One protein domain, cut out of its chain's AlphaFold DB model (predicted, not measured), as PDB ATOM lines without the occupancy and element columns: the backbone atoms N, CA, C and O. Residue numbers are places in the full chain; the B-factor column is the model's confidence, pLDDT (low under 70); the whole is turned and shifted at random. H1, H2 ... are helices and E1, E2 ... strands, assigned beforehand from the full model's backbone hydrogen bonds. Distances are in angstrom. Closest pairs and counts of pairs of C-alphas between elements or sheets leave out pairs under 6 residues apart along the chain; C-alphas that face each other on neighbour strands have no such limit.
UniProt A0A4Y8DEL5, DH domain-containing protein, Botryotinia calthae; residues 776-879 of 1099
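Overview. This is residues 776 to 879 of the 1099 residues of the protein "DH domain-containing protein" of Botryotinia calthae (UniProt A0A4Y8DEL5). Three helices, H2, H3 and H4, meet at wide angles as the core, with the small antiparallel hairpin E1 E2 at one end and short H1 beside H3. The printed part has 104 residues, with H1 H2 H3 H4 E1 E2 in chain order; the 57 residues in named elements are mostly helix, and the whole is compact: radius of gyration of the C-alphas 12.5 A, spans 35 by 26 by 23 A.

Along the chain. Find C-alpha 784 at (323.705, 236.394, 183.785), where H1 runs to 787. H2 spans 796 to 808, 16.6 A; H3 820 to 834, 21.2 A; H4 840 to 856, 24.1 A. E1 is 860 to 863; E2, 866 to 869, ends at (309.130, 248.243, 168.542).

Arrangement. H1 touches H3 at residues 830 to 834 alone; closest C-alphas, Phe 787 and Leu 830, 6.1 A. H2 and H4 are close but not clearly touching, about perpendicular at 86 degrees; closest C-alphas, Leu 796 and Val 850, 7.4 A. H3 touches H4, a steep tilt of 53 degrees, opposite ways; closest C-alphas, Ile 828 and Ala 843, 5.2 A. In hairpin E1 E2, N 861 and O 868 are 2.9 A apart. Every O i to N i+4 pair is within hydrogen-bond range in H2 and H3, 12 of 13 in H4; H1 is too short for one.

Size, cuts and confidence. The printed part has no cut; the H2 to H3 link is long. Look for pLDDT under 70 at 776, 808 to 816 and 837.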
ATOM      1  N   LYS A 776     307.593 240.997 182.919       65.19
ATOM      2  CA  LYS A 776     307.848 242.398 182.508       65.19
ATOM      3  C   LYS A 776     309.336 242.771 182.526       65.19
ATOM      4  O   LYS A 776     310.002 242.549 183.551       65.19
ATOM      5  N   PHE A 777     309.837 243.363 181.447       76.56
ATOM      6  CA  PHE A 777     311.236 243.736 181.264       76.56
ATOM      7  C   PHE A 777     311.698 244.666 182.391       76.56
ATOM      8  O   PHE A 777     311.293 245.817 182.516       76.56
ATOM      9  N   SER A 778     312.535 244.116 183.267       75.88
ATOM     10  CA  SER A 778     312.931 244.732 184.533       75.88
ATOM     11  C   SER A 778     314.460 244.730 184.621       75.88
ATOM     12  O   SER A 778     315.017 243.695 185.000       75.88
ATOM     13  N   PRO A 779     315.156 245.842 184.310       76.81
ATOM     14  CA  PRO A 779     316.621 245.911 184.271       76.81
ATOM     15  C   PRO A 779     317.306 245.341 185.520       76.81
ATOM     16  O   PRO A 779     318.144 244.445 185.422       76.81
ATOM     17  N   GLY A 780     316.848 245.736 186.714       74.38
ATOM     18  CA  GLY A 780     317.339 245.222 188.004       74.38
ATOM     19  C   GLY A 780     316.979 243.762 188.336       74.38
ATOM     20  O   GLY A 780     317.241 243.307 189.448       74.38
ATOM     21  N   ARG A 781     316.347 243.017 187.418       74.62
ATOM     22  CA  ARG A 781     316.023 241.579 187.539       74.62
ATOM     23  C   ARG A 781     316.551 240.739 186.368       74.62
ATOM     24  O   ARG A 781     316.175 239.566 186.250       74.62
ATOM     25  N   LEU A 782     317.398 241.322 185.518       81.25
ATOM     26  CA  LEU A 782     318.122 240.610 184.469       81.25
ATOM     27  C   LEU A 782     319.227 239.742 185.086       81.25
ATOM     28  O   LEU A 782     319.997 240.176 185.942       81.25
ATOM     29  N   SER A 783     319.292 238.487 184.659       81.25
ATOM     30  CA  SER A 783     320.270 237.503 185.115       81.25
ATOM     31  C   SER A 783     321.432 237.343 184.135       81.25
ATOM     32  O   SER A 783     321.309 237.587 182.937       81.25
ATOM     33  N   THR A 784     322.552 236.795 184.615       82.19
ATOM     34  CA  THR A 784     323.705 236.394 183.785       82.19
ATOM     35  C   THR A 784     323.335 235.470 182.613       82.19
ATOM     36  O   THR A 784     324.076 235.418 181.636       82.19
ATOM     37  N   ALA A 785     322.210 234.749 182.672       80.56
ATOM     38  CA  ALA A 785     321.711 233.945 181.552       80.56
ATOM     39  C   ALA A 785     320.936 234.772 180.508       80.56
ATOM     40  O   ALA A 785     320.979 234.447 179.326       80.56
ATOM     41  N   GLU A 786     320.251 235.839 180.927       82.25
ATOM     42  CA  GLU A 786     319.528 236.771 180.051       82.25
ATOM     43  C   GLU A 786     320.509 237.745 179.362       82.25
ATOM     44  O   GLU A 786     320.415 237.939 178.153       82.25
ATOM     45  N   PHE A 787     321.535 238.250 180.063       83.50
ATOM     46  CA  PHE A 787     322.614 239.044 179.441       83.50
ATOM     47  C   PHE A 787     323.397 238.252 178.378       83.50
ATOM     48  O   PHE A 787     323.687 238.770 177.305       83.50
ATOM     49  N   ARG A 788     323.677 236.963 178.630       81.94
ATOM     50  CA  ARG A 788     324.392 236.072 177.692       81.94
ATOM     51  C   ARG A 788     323.641 235.758 176.393       81.94
ATOM     52  O   ARG A 788     324.241 235.139 175.519       81.94
ATOM     53  N   ARG A 789     322.370 236.155 176.248       82.56
ATOM     54  CA  ARG A 789     321.656 236.042 174.964       82.56
ATOM     55  C   ARG A 789     322.151 237.058 173.937       82.56
ATOM     56  O   ARG A 789     322.131 236.770 172.748       82.56
ATOM     57  N   CYS A 790     322.674 238.203 174.384       83.75
ATOM     58  CA  CYS A 790     323.400 239.113 173.507       83.75
ATOM     59  C   CYS A 790     324.777 238.505 173.188       83.75
ATOM     60  O   CYS A 790     325.731 238.662 173.949       83.75
ATOM     61  N   THR A 791     324.878 237.769 172.078       78.44
ATOM     62  CA  THR A 791     326.138 237.155 171.625       78.44
ATOM     63  C   THR A 791     327.140 238.180 171.097       78.44
ATOM     64  O   THR A 791     328.342 237.935 171.148       78.44
ATOM     65  N   GLU A 792     326.651 239.325 170.612       85.12
ATOM     66  CA  GLU A 792     327.449 240.397 170.010       85.12
ATOM     67  C   GLU A 792     327.147 241.764 170.662       85.12
ATOM     68  O   GLU A 792     326.592 242.653 170.013       85.12
ATOM     69  N   PRO A 793     327.510 241.985 171.943       82.62
ATOM     70  CA  PRO A 793     327.256 243.250 172.644       82.62
ATOM     71  C   PRO A 793     328.022 244.450 172.062       82.62
ATOM     72  O   PRO A 793     327.767 245.585 172.445       82.62
ATOM     73  N   TRP A 794     328.956 244.233 171.132       85.75
ATOM     74  CA  TRP A 794     329.612 245.295 170.365       85.75
ATOM     75  C   TRP A 794     328.830 245.718 169.112       85.75
ATOM     76  O   TRP A 794     329.201 246.714 168.499       85.75
ATOM     77  N   ALA A 795     327.796 244.986 168.686       89.75
ATOM     78  CA  ALA A 795     327.049 245.264 167.461       89.75
ATOM     79  C   ALA A 795     325.695 245.912 167.780       89.75
ATOM     80  O   ALA A 795     324.913 245.370 168.560       89.75
ATOM     81  N   LEU A 796     325.368 247.042 167.138       86.88
ATOM     82  CA  LEU A 796     324.065 247.697 167.334       86.88
ATOM     83  C   LEU A 796     322.897 246.783 166.926       86.88
ATOM     84  O   LEU A 796     321.868 246.771 167.595       86.88
ATOM     85  N   SER A 797     323.086 245.967 165.887       88.25
ATOM     86  CA  SER A 797     322.152 244.919 165.459       88.25
ATOM     87  C   SER A 797     321.968 243.828 166.521       88.25
ATOM     88  O   SER A 797     320.836 243.446 166.811       88.25
ATOM     89  N   GLY A 798     323.057 243.362 167.144       86.94
ATOM     90  CA  GLY A 798     323.033 242.369 168.226       86.94
ATOM     91  C   GLY A 798     322.351 242.887 169.495       86.94
ATOM     92  O   GLY A 798     321.580 242.166 170.129       86.94
ATOM     93  N   ILE A 799     322.558 244.163 169.825       88.88
ATOM     94  CA  ILE A 799     321.864 244.847 170.924       88.88
ATOM     95  C   ILE A 799     320.372 245.037 170.599       88.88
ATOM     96  O   ILE A 799     319.527 244.758 171.445       88.88
ATOM     97  N   ALA A 800     320.025 245.461 169.379       86.69
ATOM     98  CA  ALA A 800     318.633 245.615 168.949       86.69
ATOM     99  C   ALA A 800     317.876 244.278 168.897       86.69
ATOM    100  O   ALA A 800     316.702 244.218 169.255       86.69
ATOM    101  N   GLY A 801     318.546 243.198 168.483       86.44
ATOM    102  CA  GLY A 801     318.023 241.835 168.576       86.44
ATOM    103  C   GLY A 801     317.770 241.427 170.027       86.44
ATOM    104  O   GLY A 801     316.674 240.982 170.349       86.44
ATOM    105  N   TRP A 802     318.740 241.663 170.917       88.50
ATOM    106  CA  TRP A 802     318.612 241.353 172.343       88.50
ATOM    107  C   TRP A 802     317.497 242.144 173.040       88.50
ATOM    108  O   TRP A 802     316.726 241.548 173.787       88.50
ATOM    109  N   ILE A 803     317.345 243.449 172.776       87.12
ATOM    110  CA  ILE A 803     316.223 244.227 173.328       87.12
ATOM    111  C   ILE A 803     314.887 243.696 172.783       87.12
ATOM    112  O   ILE A 803     313.964 243.484 173.569       87.12
ATOM    113  N   ARG A 804     314.776 243.414 171.474       83.62
ATOM    114  CA  ARG A 804     313.547 242.839 170.895       83.62
ATOM    115  C   ARG A 804     313.224 241.448 171.459       83.62
ATOM    116  O   ARG A 804     312.055 241.151 171.664       83.62
ATOM    117  N   GLU A 805     314.216 240.629 171.802       82.31
ATOM    118  CA  GLU A 805     313.990 239.347 172.487       82.31
ATOM    119  C   GLU A 805     313.561 239.539 173.957       82.31
ATOM    120  O   GLU A 805     312.608 238.916 174.429       82.31
ATOM    121  N   MET A 806     314.259 240.410 174.693       79.00
ATOM    122  CA  MET A 806     314.093 240.569 176.142       79.00
ATOM    123  C   MET A 806     312.892 241.431 176.551       79.00
ATOM    124  O   MET A 806     312.379 241.232 177.651       79.00
ATOM    125  N   ALA A 807     312.455 242.360 175.696       76.31
ATOM    126  CA  ALA A 807     311.337 243.279 175.936       76.31
ATOM    127  C   ALA A 807     310.225 243.201 174.865       76.31
ATOM    128  O   ALA A 807     309.182 243.827 175.029       76.31
ATOM    129  N   GLY A 808     310.415 242.440 173.777       66.12
ATOM    130  CA  GLY A 808     309.383 242.160 172.763       66.12
ATOM    131  C   GLY A 808     308.685 240.802 172.909       66.12
ATOM    132  O   GLY A 808     307.672 240.548 172.253       66.12
ATOM    133  N   GLY A 809     309.192 239.926 173.783       62.88
ATOM    134  CA  GLY A 809     308.621 238.602 174.023       62.88
ATOM    135  C   GLY A 809     308.706 237.673 172.804       62.88
ATOM    136  O   GLY A 809     309.558 237.828 171.940       62.88
ATOM    137  N   GLU A 810     307.824 236.671 172.737       49.38
ATOM    138  CA  GLU A 810     307.803 235.702 171.619       49.38
ATOM    139  C   GLU A 810     306.974 236.166 170.412       49.38
ATOM    140  O   GLU A 810     307.041 235.543 169.358       49.38
ATOM    141  N   ALA A 811     306.192 237.240 170.569       52.31
ATOM    142  CA  ALA A 811     305.391 237.833 169.498       52.31
ATOM    143  C   ALA A 811     306.155 238.919 168.718       52.31
ATOM    144  O   ALA A 811     305.830 239.185 167.566       52.31
ATOM    145  N   GLY A 812     307.162 239.554 169.333       54.78
ATOM    146  CA  GLY A 812     307.923 240.659 168.738       54.78
ATOM    147  C   GLY A 812     307.205 242.016 168.748       54.78
ATOM    148  O   GLY A 812     307.803 243.009 168.349       54.78
ATOM    149  N   GLU A 813     305.958 242.076 169.225       57.38
ATOM    150  CA  GLU A 813     305.112 243.283 169.220       57.38
ATOM    151  C   GLU A 813     305.469 244.299 170.324       57.38
ATOM    152  O   GLU A 813     305.102 245.468 170.221       57.38
ATOM    153  N   GLY A 814     306.219 243.882 171.352       57.47
ATOM    154  CA  GLY A 814     306.555 244.715 172.512       57.47
ATOM    155  C   GLY A 814     305.760 244.373 173.770       57.47
ATOM    156  O   GLY A 814     304.623 243.909 173.715       57.47
ATOM    157  N   GLU A 815     306.355 244.638 174.929       64.25
ATOM    158  CA  GLU A 815     305.574 244.956 176.122       64.25
ATOM    159  C   GLU A 815     304.963 246.353 175.953       64.25
ATOM    160  O   GLU A 815     305.664 247.296 175.592       64.25
ATOM    161  N   SER A 816     303.664 246.491 176.232       62.69
ATOM    162  CA  SER A 816     302.924 247.758 176.108       62.69
ATOM    163  C   SER A 816     303.478 248.883 176.987       62.69
ATOM    164  O   SER A 816     303.340 250.052 176.647       62.69
ATOM    165  N   ASP A 817     304.133 248.522 178.090       70.06
ATOM    166  CA  ASP A 817     304.475 249.427 179.189       70.06
ATOM    167  C   ASP A 817     305.980 249.789 179.186       70.06
ATOM    168  O   ASP A 817     306.602 249.991 180.235       70.06
ATOM    169  N   LEU A 818     306.620 249.788 178.011       81.12
ATOM    170  CA  LEU A 818     308.066 249.977 177.886       81.12
ATOM    171  C   LEU A 818     308.441 251.467 177.807       81.12
ATOM    172  O   LEU A 818     308.238 252.115 176.783       81.12
ATOM    173  N   ARG A 819     309.044 252.015 178.870       85.94
ATOM    174  CA  ARG A 819     309.574 253.395 178.896       85.94
ATOM    175  C   ARG A 819     311.008 253.474 178.369       85.94
ATOM    176  O   ARG A 819     311.813 252.569 178.586       85.94
ATOM    177  N   VAL A 820     311.372 254.629 177.796       87.81
ATOM    178  CA  VAL A 820     312.738 254.942 177.315       87.81
ATOM    179  C   VAL A 820     313.802 254.644 178.382       87.81
ATOM    180  O   VAL A 820     314.762 253.922 178.117       87.81
ATOM    181  N   LYS A 821     313.593 255.133 179.614       87.31
ATOM    182  CA  LYS A 821     314.520 254.944 180.741       87.31
ATOM    183  C   LYS A 821     314.734 253.472 181.099       87.31
ATOM    184  O   LYS A 821     315.850 253.083 181.411       87.31
ATOM    185  N   THR A 822     313.708 252.632 180.969       87.81
ATOM    186  CA  THR A 822     313.819 251.187 181.217       87.81
ATOM    187  C   THR A 822     314.732 250.505 180.191       87.81
ATOM    188  O   THR A 822     315.474 249.590 180.544       87.81
ATOM    189  N   ILE A 823     314.732 250.969 178.935       87.88
ATOM    190  CA  ILE A 823     315.659 250.492 177.897       87.88
ATOM    191  C   ILE A 823     317.088 250.963 178.204       87.88
ATOM    192  O   ILE A 823     318.019 250.161 178.143       87.88
ATOM    193  N   GLU A 824     317.264 252.232 178.583       90.31
ATOM    194  CA  GLU A 824     318.567 252.795 178.965       90.31
ATOM    195  C   GLU A 824     319.182 252.052 180.162       90.31
ATOM    196  O   GLU A 824     320.301 251.555 180.053       90.31
ATOM    197  N   ASP A 825     318.432 251.860 181.251       88.75
ATOM    198  CA  ASP A 825     318.854 251.077 182.423       88.75
ATOM    199  C   ASP A 825     319.207 249.623 182.056       88.75
ATOM    200  O   ASP A 825     320.179 249.058 182.563       88.75
ATOM    201  N   GLY A 826     318.439 249.008 181.148       88.31
ATOM    202  CA  GLY A 826     318.706 247.664 180.630       88.31
ATOM    203  C   GLY A 826     320.024 247.574 179.854       88.31
ATOM    204  O   GLY A 826     320.759 246.593 179.993       88.31
ATOM    205  N   LEU A 827     320.357 248.613 179.085       89.62
ATOM    206  CA  LEU A 827     321.625 248.739 178.366       89.62
ATOM    207  C   LEU A 827     322.798 249.042 179.302       89.62
ATOM    208  O   LEU A 827     323.845 248.417 179.165       89.62
ATOM    209  N   ILE A 828     322.627 249.923 180.291       89.56
ATOM    210  CA  ILE A 828     323.640 250.193 181.323       89.56
ATOM    211  C   ILE A 828     323.982 248.894 182.065       89.56
ATOM    212  O   ILE A 828     325.160 248.575 182.253       89.56
ATOM    213  N   ALA A 829     322.970 248.097 182.421       87.00
ATOM    214  CA  ALA A 829     323.153 246.789 183.041       87.00
ATOM    215  C   ALA A 829     323.868 245.789 182.108       87.00
ATOM    216  O   ALA A 829     324.792 245.109 182.550       87.00
ATOM    217  N   LEU A 830     323.515 245.733 180.815       87.06
ATOM    218  CA  LEU A 830     324.207 244.892 179.827       87.06
ATOM    219  C   LEU A 830     325.684 245.289 179.668       87.06
ATOM    220  O   LEU A 830     326.564 244.430 179.711       87.06
ATOM    221  N   PHE A 831     325.971 246.580 179.493       87.62
ATOM    222  CA  PHE A 831     327.317 247.088 179.226       87.62
ATOM    223  C   PHE A 831     328.243 246.912 180.434       87.62
ATOM    224  O   PHE A 831     329.377 246.461 180.275       87.62
ATOM    225  N   THR A 832     327.749 247.180 181.646       84.94
ATOM    226  CA  THR A 832     328.511 246.965 182.890       84.94
ATOM    227  C   THR A 832     328.657 245.485 183.266       84.94
ATOM    228  O   THR A 832     329.646 245.120 183.900       84.94
ATOM    229  N   HIS A 833     327.740 244.605 182.841       83.50
ATOM    230  CA  HIS A 833     327.881 243.150 182.997       83.50
ATOM    231  C   HIS A 833     328.905 242.555 182.019       83.50
ATOM    232  O   HIS A 833     329.765 241.776 182.432       83.50
ATOM    233  N   MET A 834     328.849 242.956 180.745       80.06
ATOM    234  CA  MET A 834     329.765 242.485 179.696       80.06
ATOM    235  C   MET A 834     331.181 243.056 179.841       80.06
ATOM    236  O   MET A 834     332.155 242.357 179.562       80.06
ATOM    237  N   VAL A 835     331.315 244.303 180.307       76.62
ATOM    238  CA  VAL A 835     332.602 244.958 180.578       76.62
ATOM    239  C   VAL A 835     332.608 245.510 182.015       76.62
ATOM    240  O   VAL A 835     332.376 246.702 182.220       76.62
ATOM    241  N   PRO A 836     332.945 244.686 183.031       74.25
ATOM    242  CA  PRO A 836     332.977 245.105 184.442       74.25
ATOM    243  C   PRO A 836     333.979 246.223 184.777       74.25
ATOM    244  O   PRO A 836     333.979 246.744 185.889       74.25
ATOM    245  N   THR A 837     334.857 246.580 183.837       64.56
ATOM    246  CA  THR A 837     335.802 247.702 183.941       64.56
ATOM    247  C   THR A 837     335.285 248.998 183.305       64.56
ATOM    248  O   THR A 837     336.018 249.985 183.281       64.56
ATOM    249  N   MET A 838     334.068 249.014 182.747       72.25
ATOM    250  CA  MET A 838     333.463 250.207 182.151       72.25
ATOM    251  C   MET A 838     332.923 251.144 183.239       72.25
ATOM    252  O   MET A 838     332.270 250.713 184.188       72.25
ATOM    253  N   ASN A 839     333.183 252.444 183.094       75.75
ATOM    254  CA  ASN A 839     332.608 253.475 183.954       75.75
ATOM    255  C   ASN A 839     331.083 253.544 183.757       75.75
ATOM    256  O   ASN A 839     330.599 253.527 182.628       75.75
ATOM    257  N   THR A 840     330.314 253.672 184.842       79.81
ATOM    258  CA  THR A 840     328.849 253.764 184.765       79.81
ATOM    259  C   THR A 840     328.386 255.011 184.003       79.81
ATOM    260  O   THR A 840     327.402 254.926 183.282       79.81
ATOM    261  N   ALA A 841     329.110 256.139 184.078       76.69
ATOM    262  CA  ALA A 841     328.781 257.324 183.272       76.69
ATOM    263  C   ALA A 841     329.074 257.120 181.769       76.69
ATOM    264  O   ALA A 841     328.333 257.608 180.915       76.69
ATOM    265  N   ASP A 842     330.114 256.354 181.426       76.94
ATOM    266  CA  ASP A 842     330.380 255.968 180.037       76.94
ATOM    267  C   ASP A 842     329.257 255.050 179.531       76.94
ATOM    268  O   ASP A 842     328.751 255.256 178.433       76.94
ATOM    269  N   ALA A 843     328.817 254.083 180.347       84.81
ATOM    270  CA  ALA A 843     327.697 253.199 180.027       84.81
ATOM    271  C   ALA A 843     326.372 253.968 179.855       84.81
ATOM    272  O   ALA A 843     325.670 253.715 178.881       84.81
ATOM    273  N   GLU A 844     326.077 254.946 180.725       87.50
ATOM    274  CA  GLU A 844     324.937 255.876 180.609       87.50
ATOM    275  C   GLU A 844     324.975 256.640 179.274       87.50
ATOM    276  O   GLU A 844     324.061 256.548 178.453       87.50
ATOM    277  N   THR A 845     326.073 257.343 178.985       85.69
ATOM    278  CA  THR A 845     326.166 258.130 177.742       85.69
ATOM    279  C   THR A 845     326.329 257.269 176.484       85.69
ATOM    280  O   THR A 845     326.240 257.797 175.372       85.69
ATOM    281  N   LEU A 846     326.601 255.967 176.611       86.31
ATOM    282  CA  LEU A 846     326.522 255.001 175.514       86.31
ATOM    283  C   LEU A 846     325.090 254.496 175.328       86.31
ATOM    284  O   LEU A 846     324.641 254.448 174.184       86.31
ATOM    285  N   SER A 847     324.348 254.191 176.398       89.25
ATOM    286  CA  SER A 847     322.948 253.765 176.291       89.25
ATOM    287  C   SER A 847     322.077 254.849 175.663       89.25
ATOM    288  O   SER A 847     321.330 254.546 174.740       89.25
ATOM    289  N   GLU A 848     322.250 256.117 176.056       89.88
ATOM    290  CA  GLU A 848     321.552 257.266 175.452       89.88
ATOM    291  C   GLU A 848     321.812 257.368 173.935       89.88
ATOM    292  O   GLU A 848     320.889 257.556 173.140       89.88
ATOM    293  N   LYS A 849     323.069 257.186 173.498       88.94
ATOM    294  CA  LYS A 849     323.449 257.221 172.071       88.94
ATOM    295  C   LYS A 849     322.889 256.031 171.291       88.94
ATOM    296  O   LYS A 849     322.488 256.195 170.141       88.94
ATOM    297  N   VAL A 850     322.855 254.849 171.904       90.94
ATOM    298  CA  VAL A 850     322.286 253.631 171.312       90.94
ATOM    299  C   VAL A 850     320.774 253.760 171.171       90.94
ATOM    300  O   VAL A 850     320.254 253.542 170.083       90.94
ATOM    301  N   VAL A 851     320.076 254.195 172.222       90.75
ATOM    302  CA  VAL A 851     318.627 254.442 172.211       90.75
ATOM    303  C   VAL A 851     318.264 255.517 171.190       90.75
ATOM    304  O   VAL A 851     317.356 255.298 170.389       90.75
ATOM    305  N   LYS A 852     319.023 256.621 171.112       90.44
ATOM    306  CA  LYS A 852     318.855 257.607 170.035       90.44
ATOM    307  C   LYS A 852     319.031 256.971 168.650       90.44
ATOM    308  O   LYS A 852     318.146 257.112 167.816       90.44
ATOM    309  N   SER A 853     320.104 256.210 168.427       88.81
ATOM    310  CA  SER A 853     320.327 255.512 167.153       88.81
ATOM    311  C   SER A 853     319.235 254.486 166.816       88.81
ATOM    312  O   SER A 853     319.070 254.159 165.645       88.81
ATOM    313  N   MET A 854     318.504 253.965 167.806       87.94
ATOM    314  CA  MET A 854     317.359 253.077 167.596       87.94
ATOM    315  C   MET A 854     316.062 253.833 167.279       87.94
ATOM    316  O   MET A 854     315.248 253.304 166.524       87.94
ATOM    317  N   PHE A 855     315.879 255.057 167.789       89.69
ATOM    318  CA  PHE A 855     314.831 255.970 167.315       89.69
ATOM    319  C   PHE A 855     315.113 256.430 165.879       89.69
ATOM    320  O   PHE A 855     314.254 256.284 165.013       89.69
ATOM    321  N   ASP A 856     316.336 256.893 165.601       88.50
ATOM    322  CA  ASP A 856     316.764 257.358 164.273       88.50
ATOM    323  C   ASP A 856     316.657 256.240 163.204       88.50
ATOM    324  O   ASP A 856     316.401 256.518 162.034       88.50
ATOM    325  N   ALA A 857     316.805 254.968 163.603       86.25
ATOM    326  CA  ALA A 857     316.653 253.787 162.743       86.25
ATOM    327  C   ALA A 857     315.229 253.183 162.706       86.25
ATOM    328  O   ALA A 857     315.024 252.152 162.064       86.25
ATOM    329  N   GLY A 858     314.246 253.760 163.410       82.88
ATOM    330  CA  GLY A 858     312.868 253.244 163.446       82.88
ATOM    331  C   GLY A 858     312.704 251.873 164.124       82.88
ATOM    332  O   GLY A 858     311.758 251.145 163.824       82.88
ATOM    333  N   ILE A 859     313.625 251.495 165.017       86.19
ATOM    334  CA  ILE A 859     313.503 250.305 165.882       86.19
ATOM    335  C   ILE A 859     312.693 250.631 167.128       86.19
ATOM    336  O   ILE A 859     311.904 249.806 167.576       86.19
ATOM    337  N   LEU A 860     312.886 251.827 167.677       86.38
ATOM    338  CA  LEU A 860     312.062 252.377 168.740       86.38
ATOM    339  C   LEU A 860     311.179 253.460 168.127       86.38
ATOM    340  O   LEU A 860     311.670 254.350 167.435       86.38
ATOM    341  N   VAL A 861     309.877 253.385 168.374       85.25
ATOM    342  CA  VAL A 861     308.894 254.387 167.955       85.25
ATOM    343  C   VAL A 861     308.242 254.930 169.218       85.25
ATOM    344  O   VAL A 861     307.775 254.155 170.051       85.25
ATOM    345  N   LYS A 862     308.251 256.256 169.389       83.62
ATOM    346  CA  LYS A 862     307.566 256.896 170.520       83.62
ATOM    347  C   LYS A 862     306.061 256.788 170.324       83.62
ATOM    348  O   LYS A 862     305.568 257.114 169.248       83.62
ATOM    349  N   ASP A 863     305.370 256.379 171.373       83.12
ATOM    350  CA  ASP A 863     303.920 256.258 171.417       83.12
ATOM    351  C   ASP A 863     303.449 256.862 172.740       83.12
ATOM    352  O   ASP A 863     303.429 256.197 173.774       83.12
ATOM    353  N   GLU A 864     303.188 258.169 172.707       80.44
ATOM    354  CA  GLU A 864     302.875 258.983 173.888       80.44
ATOM    355  C   GLU A 864     303.969 258.865 174.973       80.44
ATOM    356  O   GLU A 864     305.088 259.344 174.769       80.44
ATOM    357  N   GLU A 865     303.673 258.228 176.108       77.50
ATOM    358  CA  GLU A 865     304.619 257.987 177.210       77.50
ATOM    359  C   GLU A 865     305.560 256.784 176.960       77.50
ATOM    360  O   GLU A 865     306.619 256.648 177.586       77.50
ATOM    361  N   TRP A 866     305.178 255.898 176.037       82.12
ATOM    362  CA  TRP A 866     305.735 254.558 175.866       82.12
ATOM    363  C   TRP A 866     306.557 254.423 174.576       82.12
ATOM    364  O   TRP A 866     306.674 255.340 173.755       82.12
ATOM    365  N   VAL A 867     307.187 253.260 174.404       84.75
ATOM    366  CA  VAL A 867     308.076 252.966 173.277       84.75
ATOM    367  C   VAL A 867     307.708 251.631 172.638       84.75
ATOM    368  O   VAL A 867     307.945 250.566 173.206       84.75
ATOM    369  N   LYS A 868     307.172 251.688 171.417       83.31
ATOM    370  CA  LYS A 868     306.852 250.515 170.593       83.31
ATOM    371  C   LYS A 868     308.073 250.052 169.801       83.31
ATOM    372  O   LYS A 868     308.911 250.869 169.408       83.31
ATOM    373  N   PHE A 869     308.144 248.755 169.495       84.00
ATOM    374  CA  PHE A 869     309.130 248.243 168.542       84.00
ATOM    375  C   PHE A 869     308.650 248.424 167.103       84.00
ATOM    376  O   PHE A 869     307.614 247.902 166.697       84.00
ATOM    377  N   GLY A 870     309.431 249.164 166.320       81.12
ATOM    378  CA  GLY A 870     309.252 249.293 164.882       81.12
ATOM    379  C   GLY A 870     309.993 248.210 164.094       81.12
ATOM    380  O   GLY A 870     310.853 247.486 164.605       81.12
ATOM    381  N   GLN A 871     309.680 248.135 162.800       79.19
ATOM    382  CA  GLN A 871     310.284 247.197 161.841       79.19
ATOM    383  C   GLN A 871     311.673 247.644 161.338       79.19
ATOM    384  O   GLN A 871     312.152 247.153 160.320       79.19
ATOM    385  N   GLY A 872     312.317 248.596 162.021       81.44
ATOM    386  CA  GLY A 872     313.638 249.094 161.657       81.44
ATOM    387  C   GLY A 872     314.765 248.067 161.817       81.44
ATOM    388  O   GLY A 872     314.667 247.073 162.551       81.44
ATOM    389  N   GLU A 873     315.893 248.376 161.184       85.25
ATOM    390  CA  GLU A 873     317.174 247.701 161.374       85.25
ATOM    391  C   GLU A 873     318.276 248.739 161.603       85.25
ATOM    392  O   GLU A 873     318.282 249.807 160.996       85.25
ATOM    393  N   VAL A 874     319.220 248.420 162.489       86.62
ATOM    394  CA  VAL A 874     320.334 249.296 162.861       86.62
ATOM    395  C   VAL A 874     321.631 248.511 162.735       86.62
ATOM    396  O   VAL A 874     321.705 247.344 163.120       86.62
ATOM    397  N   SER A 875     322.662 249.151 162.194       85.50
ATOM    398  CA  SER A 875     323.978 248.551 161.993       85.50
ATOM    399  C   SER A 875     325.063 249.535 162.414       85.50
ATOM    400  O   SER A 875     324.946 250.739 162.198       85.50
ATOM    401  N   GLY A 876     326.108 249.023 163.058       84.62
ATOM    402  CA  GLY A 876     327.190 249.817 163.634       84.62
ATOM    403  C   GLY A 876     327.901 249.064 164.756       84.62
ATOM    404  O   GLY A 876     327.400 248.048 165.245       84.62
ATOM    405  N   VAL A 877     329.079 249.556 165.152       85.50
ATOM    406  CA  VAL A 877     329.967 248.879 166.110       85.50
ATOM    407  C   VAL A 877     330.347 249.802 167.270       85.50
ATOM    408  O   VAL A 877     330.959 250.853 167.078       85.50
ATOM    409  N   LEU A 878     330.038 249.367 168.489       85.50
ATOM    410  CA  LEU A 878     330.464 249.972 169.747       85.50
ATOM    411  C   LEU A 878     331.826 249.399 170.150       85.50
ATOM    412  O   LEU A 878     331.936 248.389 170.846       85.50
ATOM    413  N   TRP A 879     332.889 250.062 169.701       78.12
ATOM    414  CA  TRP A 879     334.281 249.679 169.959       78.12
ATOM    415  C   TRP A 879     334.658 249.630 171.449       78.12
ATOM    416  O   TRP A 879     335.625 248.964 171.810       78.12
TER     417      TRP A 879